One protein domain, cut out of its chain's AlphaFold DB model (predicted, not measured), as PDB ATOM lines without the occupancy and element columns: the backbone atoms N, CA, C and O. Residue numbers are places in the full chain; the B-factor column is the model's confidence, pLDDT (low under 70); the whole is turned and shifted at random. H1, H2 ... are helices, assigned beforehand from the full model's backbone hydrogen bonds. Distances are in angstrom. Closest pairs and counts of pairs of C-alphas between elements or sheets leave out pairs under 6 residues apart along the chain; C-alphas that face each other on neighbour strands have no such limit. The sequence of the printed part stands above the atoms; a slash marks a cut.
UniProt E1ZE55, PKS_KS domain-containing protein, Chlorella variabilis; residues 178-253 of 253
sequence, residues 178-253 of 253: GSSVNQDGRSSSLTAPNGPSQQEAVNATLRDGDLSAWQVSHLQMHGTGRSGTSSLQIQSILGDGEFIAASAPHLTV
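Overview. This is residues 178 to 253 of the 253 residues of the protein "PKS_KS domain-containing protein" of Chlorella variabilis (UniProt E1ZE55). Little regular structure is present: two short helices, H1 and H2, meet at a slant, part of H2 packing on H1, amid long loops. Residues 178 to 184 run beside H1, and residues 209 to 226 lead back to where H2 begins. The printed part has 76 residues, 26 of them in H1 then H2, with no named strand: all helix, compact, radius of gyration of the C-alphas 12.8 A, spans 34 by 27 by 22 A.

Arrangement. Look at H1, residues 195 to 208, and H2, residues 227 to 238: they touch, H2 with residues 232 to 237 alone. Their closest C-alphas, those of Gln 199 and Ser 236, are 4.8 A apart. They run the same way at a steep tilt of 40 degrees. Every O i to N i+4 pair in H1 and H2 is within hydrogen-bond range.

Along the chain. Find C-alpha 195 at (181.626, 18.974, 42.881); H1 runs 20.0 A from there to C-alpha 208. H2 runs 16.8 A to C-alpha 238 at (178.344, 27.838, 37.628).

Size, cuts and confidence. The farthest C-alphas, those of Arg 186 and Pro 249, are 35.4 A apart. The printed part has no cut; H1 to H2 is a long link. In this model pLDDT is under 70 at residues 227 to 233 and 235 to 253.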
ATOM      1  N   GLY A 178     171.260  14.286  24.837       93.81
ATOM      2  CA  GLY A 178     172.460  13.602  25.306       93.81
ATOM      3  C   GLY A 178     172.307  13.130  26.750       93.81
ATOM      4  O   GLY A 178     171.410  13.574  27.474       93.81
ATOM      5  N   SER A 179     173.159  12.201  27.173       97.50
ATOM      6  CA  SER A 179     173.186  11.669  28.540       97.50
ATOM      7  C   SER A 179     174.576  11.156  28.912       97.50
ATOM      8  O   SER A 179     175.299  10.616  28.077       97.50
ATOM      9  N   SER A 180     174.945  11.247  30.187       97.88
ATOM     10  CA  SER A 180     176.177  10.632  30.684       97.88
ATOM     11  C   SER A 180     176.028  10.129  32.118       97.88
ATOM     12  O   SER A 180     175.111  10.520  32.842       97.88
ATOM     13  N   VAL A 181     176.932   9.231  32.510       98.25
ATOM     14  CA  VAL A 181     177.019   8.653  33.853       98.25
ATOM     15  C   VAL A 181     178.495   8.594  34.242       98.25
ATOM     16  O   VAL A 181     179.318   8.115  33.462       98.25
ATOM     17  N   ASN A 182     178.835   9.062  35.442       97.75
ATOM     18  CA  ASN A 182     180.171   8.931  36.025       97.75
ATOM     19  C   ASN A 182     180.085   8.592  37.527       97.75
ATOM     20  O   ASN A 182     179.031   8.184  38.019       97.75
ATOM     21  N   GLN A 183     181.208   8.689  38.243       97.12
ATOM     22  CA  GLN A 183     181.289   8.379  39.666       97.12
ATOM     23  C   GLN A 183     182.228   9.367  40.365       97.12
ATOM     24  O   GLN A 183     183.254   9.749  39.804       97.12
ATOM     25  N   ASP A 184     181.882   9.738  41.599       95.25
ATOM     26  CA  ASP A 184     182.609  10.719  42.424       95.25
ATOM     27  C   ASP A 184     184.056  10.319  42.785       95.25
ATOM     28  O   ASP A 184     184.835  11.113  43.315       95.25
ATOM     29  N   GLY A 185     184.420   9.063  42.542       95.06
ATOM     30  CA  GLY A 185     185.690   8.453  42.880       95.06
ATOM     31  C   GLY A 185     185.990   8.523  44.374       95.06
ATOM     32  O   GLY A 185     185.152   8.265  45.242       95.06
ATOM     33  N   ARG A 186     187.243   8.860  44.683       94.00
ATOM     34  CA  ARG A 186     187.699   9.095  46.054       94.00
ATOM     35  C   ARG A 186     187.300  10.510  46.490       94.00
ATOM     36  O   ARG A 186     188.073  11.448  46.315       94.00
ATOM     37  N   SER A 187     186.120  10.644  47.088       90.38
ATOM     38  CA  SER A 187     185.650  11.886  47.715       90.38
ATOM     39  C   SER A 187     185.951  11.920  49.226       90.38
ATOM     40  O   SER A 187     186.669  11.068  49.760       90.38
ATOM     41  N   SER A 188     185.447  12.933  49.936       87.25
ATOM     42  CA  SER A 188     185.696  13.129  51.374       87.25
ATOM     43  C   SER A 188     185.066  12.051  52.268       87.25
ATOM     44  O   SER A 188     185.509  11.855  53.399       87.25
ATOM     45  N   SER A 189     184.062  11.326  51.772       91.38
ATOM     46  CA  SER A 189     183.523  10.100  52.371       91.38
ATOM     47  C   SER A 189     182.738   9.315  51.318       91.38
ATOM     48  O   SER A 189     182.313   9.898  50.330       91.38
ATOM     49  N   LEU A 190     182.470   8.025  51.547       90.19
ATOM     50  CA  LEU A 190     181.783   7.156  50.576       90.19
ATOM     51  C   LEU A 190     180.457   7.725  50.031       90.19
ATOM     52  O   LEU A 190     180.072   7.412  48.911       90.19
ATOM     53  N   THR A 191     179.751   8.535  50.823       88.50
ATOM     54  CA  THR A 191     178.449   9.118  50.463       88.50
ATOM     55  C   THR A 191     178.491  10.640  50.315       88.50
ATOM     56  O   THR A 191     177.442  11.263  50.135       88.50
ATOM     57  N   ALA A 192     179.674  11.254  50.416       88.38
ATOM     58  CA  ALA A 192     179.816  12.687  50.207       88.38
ATOM     59  C   ALA A 192     179.841  12.996  48.702       88.38
ATOM     60  O   ALA A 192     180.635  12.377  47.988       88.38
ATOM     61  N   PRO A 193     179.033  13.970  48.243       89.00
ATOM     62  CA  PRO A 193     179.026  14.385  46.848       89.00
ATOM     63  C   PRO A 193     180.362  15.023  46.448       89.00
ATOM     64  O   PRO A 193     181.005  15.690  47.267       89.00
ATOM     65  N   ASN A 194     180.739  14.887  45.178       90.62
ATOM     66  CA  ASN A 194     181.919  15.533  44.604       90.62
ATOM     67  C   ASN A 194     181.530  16.592  43.552       90.62
ATOM     68  O   ASN A 194     180.882  16.285  42.554       90.62
ATOM     69  N   GLY A 195     181.910  17.853  43.790       91.12
ATOM     70  CA  GLY A 195     181.626  18.974  42.881       91.12
ATOM     71  C   GLY A 195     182.289  18.826  41.502       91.12
ATOM     72  O   GLY A 195     181.573  18.870  40.502       91.12
ATOM     73  N   PRO A 196     183.616  18.598  41.427       91.88
ATOM     74  CA  PRO A 196     184.310  18.335  40.163       91.88
ATOM     75  C   PRO A 196     183.704  17.192  39.337       91.88
ATOM     76  O   PRO A 196     183.462  17.357  38.146       91.88
ATOM     77  N   SER A 197     183.362  16.059  39.956       93.62
ATOM     78  CA  SER A 197     182.717  14.948  39.246       93.62
ATOM     79  C   SER A 197     181.335  15.327  38.709       93.62
ATOM     80  O   SER A 197     180.984  14.933  37.598       93.62
ATOM     81  N   GLN A 198     180.558  16.143  39.428       93.44
ATOM     82  CA  GLN A 198     179.293  16.673  38.904       93.44
ATOM     83  C   GLN A 198     179.511  17.613  37.708       93.44
ATOM     84  O   GLN A 198     178.804  17.480  36.709       93.44
ATOM     85  N   GLN A 199     180.518  18.497  37.757       93.38
ATOM     86  CA  GLN A 199     180.901  19.352  36.620       93.38
ATOM     87  C   GLN A 199     181.261  18.509  35.393       93.38
ATOM     88  O   GLN A 199     180.782  18.760  34.286       93.38
ATOM     89  N   GLU A 200     182.077  17.472  35.584       95.19
ATOM     90  CA  GLU A 200     182.472  16.554  34.516       95.19
ATOM     91  C   GLU A 200     181.274  15.824  33.906       95.19
ATOM     92  O   GLU A 200     181.211  15.699  32.681       95.19
ATOM     93  N   ALA A 201     180.307  15.386  34.720       95.62
ATOM     94  CA  ALA A 201     179.084  14.742  34.242       95.62
ATOM     95  C   ALA A 201     178.219  15.699  33.406       95.62
ATOM     96  O   ALA A 201     177.736  15.341  32.329       95.62
ATOM     97  N   VAL A 202     178.050  16.945  33.856       93.88
ATOM     98  CA  VAL A 202     177.316  17.968  33.093       93.88
ATOM     99  C   VAL A 202     178.020  18.241  31.760       93.88
ATOM    100  O   VAL A 202     177.397  18.152  30.702       93.88
ATOM    101  N   ASN A 203     179.336  18.460  31.785       94.69
ATOM    102  CA  ASN A 203     180.135  18.714  30.583       94.69
ATOM    103  C   ASN A 203     180.168  17.515  29.622       94.69
ATOM    104  O   ASN A 203     180.185  17.687  28.404       94.69
ATOM    105  N   ALA A 204     180.192  16.283  30.134       97.00
ATOM    106  CA  ALA A 204     180.093  15.078  29.315       97.00
ATOM    107  C   ALA A 204     178.715  14.958  28.652       97.00
ATOM    108  O   ALA A 204     178.650  14.637  27.472       97.00
ATOM    109  N   THR A 205     177.640  15.284  29.372       96.50
ATOM    110  CA  THR A 205     176.268  15.269  28.838       96.50
ATOM    111  C   THR A 205     176.079  16.297  27.722       96.50
ATOM    112  O   THR A 205     175.512  15.971  26.682       96.50
ATOM    113  N   LEU A 206     176.596  17.518  27.904       95.44
ATOM    114  CA  LEU A 206     176.567  18.559  26.870       95.44
ATOM    115  C   LEU A 206     177.338  18.132  25.614       95.44
ATOM    116  O   LEU A 206     176.836  18.302  24.507       95.44
ATOM    117  N   ARG A 207     178.516  17.517  25.783       96.69
ATOM    118  CA  ARG A 207     179.306  16.978  24.663       96.69
ATOM    119  C   ARG A 207     178.618  15.814  23.951       96.69
ATOM    120  O   ARG A 207     178.661  15.776  22.730       96.69
ATOM    121  N   ASP A 208     177.997  14.890  24.686       95.31
ATOM    122  CA  ASP A 208     177.248  13.762  24.104       95.31
ATOM    123  C   ASP A 208     176.090  14.257  23.224       95.31
ATOM    124  O   ASP A 208     175.829  13.670  22.180       95.31
ATOM    125  N   GLY A 209     175.454  15.374  23.600       92.25
ATOM    126  CA  GLY A 209     174.376  15.983  22.821       92.25
ATOM    127  C   GLY A 209     174.778  17.052  21.804       92.25
ATOM    128  O   GLY A 209     173.882  17.652  21.214       92.25
ATOM    129  N   ASP A 210     176.076  17.318  21.613       93.38
ATOM    130  CA  ASP A 210     176.586  18.428  20.785       93.38
ATOM    131  C   ASP A 210     175.924  19.782  21.130       93.38
ATOM    132  O   ASP A 210     175.489  20.555  20.271       93.38
ATOM    133  N   LEU A 211     175.785  20.050  22.433       90.50
ATOM    134  CA  LEU A 211     175.163  21.257  22.969       90.50
ATOM    135  C   LEU A 211     176.193  22.159  23.644       90.50
ATOM    136  O   LEU A 211     177.053  21.718  24.407       90.50
ATOM    137  N   SER A 212     176.035  23.462  23.442       90.81
ATOM    138  CA  SER A 212     176.649  24.477  24.294       90.81
ATOM    139  C   SER A 212     175.777  24.756  25.520       90.81
ATOM    140  O   SER A 212     174.550  24.664  25.466       90.81
ATOM    141  N   ALA A 213     176.398  25.170  26.626       87.62
ATOM    142  CA  ALA A 213     175.679  25.511  27.854       87.62
ATOM    143  C   ALA A 213     174.635  26.634  27.655       87.62
ATOM    144  O   ALA A 213     173.595  26.623  28.303       87.62
ATOM    145  N   TRP A 214     174.856  27.554  26.707       88.56
ATOM    146  CA  TRP A 214     173.910  28.631  26.372       88.56
ATOM    147  C   TRP A 214     172.593  28.144  25.755       88.56
ATOM    148  O   TRP A 214     171.628  28.901  25.697       88.56
ATOM    149  N   GLN A 215     172.540  26.897  25.282       86.50
ATOM    150  CA  GLN A 215     171.323  26.289  24.738       86.50
ATOM    151  C   GLN A 215     170.446  25.648  25.826       86.50
ATOM    152  O   GLN A 215     169.364  25.151  25.517       86.50
ATOM    153  N   VAL A 216     170.888  25.651  27.089       88.31
ATOM    154  CA  VAL A 216     170.133  25.111  28.224       88.31
ATOM    155  C   VAL A 216     169.345  26.230  28.897       88.31
ATOM    156  O   VAL A 216     169.905  27.077  29.585       88.31
ATOM    157  N   SER A 217     168.024  26.210  28.727       88.62
ATOM    158  CA  SER A 217     167.142  27.230  29.314       88.62
ATOM    159  C   SER A 217     166.692  26.907  30.737       88.62
ATOM    160  O   SER A 217     166.334  27.810  31.485       88.62
ATOM    161  N   HIS A 218     166.664  25.624  31.101       86.94
ATOM    162  CA  HIS A 218     166.148  25.155  32.383       86.94
ATOM    163  C   HIS A 218     166.997  24.007  32.908       86.94
ATOM    164  O   HIS A 218     167.498  23.187  32.136       86.94
ATOM    165  N   LEU A 219     167.099  23.928  34.232       86.94
ATOM    166  CA  LEU A 219     167.794  22.856  34.917       86.94
ATOM    167  C   LEU A 219     166.908  22.272  36.011       86.94
ATOM    168  O   LEU A 219     166.528  22.971  36.945       86.94
ATOM    169  N   GLN A 220     166.655  20.969  35.927       89.00
ATOM    170  CA  GLN A 220     166.077  20.209  37.026       89.00
ATOM    171  C   GLN A 220     167.210  19.584  37.843       89.00
ATOM    172  O   GLN A 220     167.947  18.726  37.357       89.00
ATOM    173  N   MET A 221     167.374  20.038  39.083       88.62
ATOM    174  CA  MET A 221     168.441  19.563  39.965       88.62
ATOM    175  C   MET A 221     168.039  18.287  40.711       88.62
ATOM    176  O   MET A 221     166.858  18.001  40.895       88.62
ATOM    177  N   HIS A 222     169.027  17.565  41.252       90.50
ATOM    178  CA  HIS A 222     168.743  16.464  42.176       90.50
ATOM    179  C   HIS A 222     168.078  16.957  43.477       90.50
ATOM    180  O   HIS A 222     167.217  16.262  44.009       90.50
ATOM    181  N   GLY A 223     168.436  18.154  43.967       84.94
ATOM    182  CA  GLY A 223     167.579  18.922  44.877       84.94
ATOM    183  C   GLY A 223     167.181  18.201  46.169       84.94
ATOM    184  O   GLY A 223     166.003  18.101  46.494       84.94
ATOM    185  N   THR A 224     168.150  17.689  46.927       83.25
ATOM    186  CA  THR A 224     167.876  16.921  48.158       83.25
ATOM    187  C   THR A 224     167.623  17.781  49.397       83.25
ATOM    188  O   THR A 224     167.520  17.242  50.493       83.25
ATOM    189  N   GLY A 225     167.546  19.111  49.267       78.19
ATOM    190  CA  GLY A 225     167.267  19.993  50.406       78.19
ATOM    191  C   GLY A 225     168.296  19.914  51.537       78.19
ATOM    192  O   GLY A 225     167.942  20.147  52.690       78.19
ATOM    193  N   ARG A 226     169.559  19.581  51.236       73.38
ATOM    194  CA  ARG A 226     170.677  19.611  52.191       73.38
ATOM    195  C   ARG A 226     171.597  20.778  51.853       73.38
ATOM    196  O   ARG A 226     172.185  20.780  50.773       73.38
ATOM    197  N   SER A 227     171.766  21.707  52.797       65.25
ATOM    198  CA  SER A 227     172.492  22.973  52.598       65.25
ATOM    199  C   SER A 227     173.821  22.806  51.833       65.25
ATOM    200  O   SER A 227     173.969  23.341  50.736       65.25
ATOM    201  N   GLY A 228     174.733  21.949  52.313       64.44
ATOM    202  CA  GLY A 228     176.032  21.733  51.654       64.44
ATOM    203  C   GLY A 228     175.960  21.076  50.265       64.44
ATOM    204  O   GLY A 228     176.764  21.386  49.392       64.44
ATOM    205  N   THR A 229     174.989  20.191  50.024       60.84
ATOM    206  CA  THR A 229     174.810  19.520  48.722       60.84
ATOM    207  C   THR A 229     174.208  20.475  47.688       60.84
ATOM    208  O   THR A 229     174.637  20.476  46.538       60.84
ATOM    209  N   SER A 230     173.256  21.317  48.096       69.88
ATOM    210  CA  SER A 230     172.649  22.334  47.233       69.88
ATOM    211  C   SER A 230     173.671  23.368  46.749       69.88
ATOM    212  O   SER A 230     173.700  23.677  45.560       69.88
ATOM    213  N   SER A 231     174.556  23.848  47.628       58.62
ATOM    214  CA  SER A 231     175.629  24.773  47.233       58.62
ATOM    215  C   SER A 231     176.633  24.132  46.269       58.62
ATOM    216  O   SER A 231     177.017  24.767  45.291       58.62
ATOM    217  N   LEU A 232     177.014  22.870  46.503       66.38
ATOM    218  CA  LEU A 232     177.906  22.124  45.606       66.38
ATOM    219  C   LEU A 232     177.290  21.909  44.221       66.38
ATOM    220  O   LEU A 232     177.992  22.051  43.225       66.38
ATOM    221  N   GLN A 233     175.988  21.611  44.144       67.00
ATOM    222  CA  GLN A 233     175.282  21.495  42.865       67.00
ATOM    223  C   GLN A 233     175.345  22.810  42.096       67.00
ATOM    224  O   GLN A 233     175.786  22.810  40.951       67.00
ATOM    225  N   ILE A 234     175.015  23.934  42.739       72.38
ATOM    226  CA  ILE A 234     175.120  25.258  42.115       72.38
ATOM    227  C   ILE A 234     176.554  25.523  41.641       72.38
ATOM    228  O   ILE A 234     176.749  25.836  40.475       72.38
ATOM    229  N   GLN A 235     177.570  25.332  42.484       64.75
ATOM    230  CA  GLN A 235     178.971  25.524  42.081       64.75
ATOM    231  C   GLN A 235     179.384  24.610  40.920       64.75
ATOM    232  O   GLN A 235     180.166  25.011  40.061       64.75
ATOM    233  N   SER A 236     178.839  23.394  40.853       65.69
ATOM    234  CA  SER A 236     179.090  22.495  39.727       65.69
ATOM    235  C   SER A 236     178.439  22.957  38.419       65.69
ATOM    236  O   SER A 236     178.885  22.600  37.337       65.69
ATOM    237  N   ILE A 237     177.401  23.781  38.503       64.56
ATOM    238  CA  ILE A 237     176.723  24.345  37.337       64.56
ATOM    239  C   ILE A 237     177.403  25.654  36.914       64.56
ATOM    240  O   ILE A 237     177.632  25.865  35.729       64.56
ATOM    241  N   LEU A 238     177.752  26.516  37.876       58.66
ATOM    242  CA  LEU A 238     178.344  27.838  37.628       58.66
ATOM    243  C   LEU A 238     179.863  27.777  37.321       58.66
ATOM    244  O   LEU A 238     180.393  28.624  36.609       58.66
ATOM    245  N   GLY A 239     180.592  26.780  37.830       55.47
ATOM    246  CA  GLY A 239     182.059  26.732  37.727       55.47
ATOM    247  C   GLY A 239     182.776  27.814  38.560       55.47
ATOM    248  O   GLY A 239     182.152  28.544  39.329       55.47
ATOM    249  N   ASP A 240     184.103  27.928  38.402       43.94
ATOM    250  CA  ASP A 240     184.990  28.829  39.173       43.94
ATOM    251  C   ASP A 240     184.960  30.311  38.713       43.94
ATOM    252  O   ASP A 240     185.959  31.025  38.780       43.94
ATOM    253  N   GLY A 241     183.802  30.819  38.276       42.69
ATOM    254  CA  GLY A 241     183.591  32.261  38.064       42.69
ATOM    255  C   GLY A 241     183.687  32.783  36.624       42.69
ATOM    256  O   GLY A 241     183.559  33.989  36.430       42.69
ATOM    257  N   GLU A 242     183.828  31.919  35.614       40.09
ATOM    258  CA  GLU A 242     183.716  32.313  34.193       40.09
ATOM    259  C   GLU A 242     182.414  31.859  33.504       40.09
ATOM    260  O   GLU A 242     182.201  32.196  32.339       40.09
ATOM    261  N   PHE A 243     181.484  31.184  34.200       42.03
ATOM    262  CA  PHE A 243     180.170  30.859  33.631       42.03
ATOM    263  C   PHE A 243     178.983  31.094  34.592       42.03
ATOM    264  O   PHE A 243     179.035  30.858  35.791       42.03
ATOM    265  N   ILE A 244     177.877  31.580  34.010       43.03
ATOM    266  CA  ILE A 244     176.515  31.716  34.574       43.03
ATOM    267  C   ILE A 244     176.316  32.744  35.717       43.03
ATOM    268  O   ILE A 244     175.624  32.485  36.695       43.03
ATOM    269  N   ALA A 245     176.820  33.974  35.583       30.91
ATOM    270  CA  ALA A 245     176.395  35.093  36.448       30.91
ATOM    271  C   ALA A 245     175.428  36.094  35.776       30.91
ATOM    272  O   ALA A 245     175.026  37.059  36.417       30.91
ATOM    273  N   ALA A 246     175.034  35.899  34.509       31.67
ATOM    274  CA  ALA A 246     174.367  36.967  33.751       31.67
ATOM    275  C   ALA A 246     172.967  36.682  33.170       31.67
ATOM    276  O   ALA A 246     172.353  37.635  32.698       31.67
ATOM    277  N   SER A 247     172.403  35.462  33.182       32.69
ATOM    278  CA  SER A 247     171.109  35.268  32.484       32.69
ATOM    279  C   SER A 247     170.284  34.010  32.815       32.69
ATOM    280  O   SER A 247     169.751  33.383  31.904       32.69
ATOM    281  N   ALA A 248     170.094  33.657  34.089       30.56
ATOM    282  CA  ALA A 248     169.019  32.730  34.477       30.56
ATOM    283  C   ALA A 248     167.926  33.487  35.257       30.56
ATOM    284  O   ALA A 248     167.968  33.511  36.485       30.56
ATOM    285  N   PRO A 249     166.956  34.146  34.587       26.94
ATOM    286  CA  PRO A 249     165.880  34.837  35.296       26.94
ATOM    287  C   PRO A 249     164.911  33.882  36.013       26.94
ATOM    288  O   PRO A 249     164.181  34.333  36.891       26.94
ATOM    289  N   HIS A 250     164.920  32.576  35.708       31.70
ATOM    290  CA  HIS A 250     164.012  31.599  36.316       31.70
ATOM    291  C   HIS A 250     164.716  30.273  36.627       31.70
ATOM    292  O   HIS A 250     164.696  29.326  35.846       31.70
ATOM    293  N   LEU A 251     165.339  30.210  37.804       30.14
ATOM    294  CA  LEU A 251     165.702  28.950  38.439       30.14
ATOM    295  C   LEU A 251     164.434  28.393  39.110       30.14
ATOM    296  O   LEU A 251     164.101  28.783  40.228       30.14
ATOM    297  N   THR A 252     163.673  27.554  38.410       25.50
ATOM    298  CA  THR A 252     162.523  26.866  39.016       25.50
ATOM    299  C   THR A 252     163.029  25.602  39.707       25.50
ATOM    300  O   THR A 252     163.638  24.751  39.060       25.50
ATOM    301  N   VAL A 253     162.826  25.525  41.025       30.41
ATOM    302  CA  VAL A 253     163.131  24.360  41.877       30.41
ATOM    303  C   VAL A 253     162.121  23.242  41.652       30.41
ATOM    304  O   VAL A 253     160.917  23.567  41.550       30.41
TER     305      VAL A 253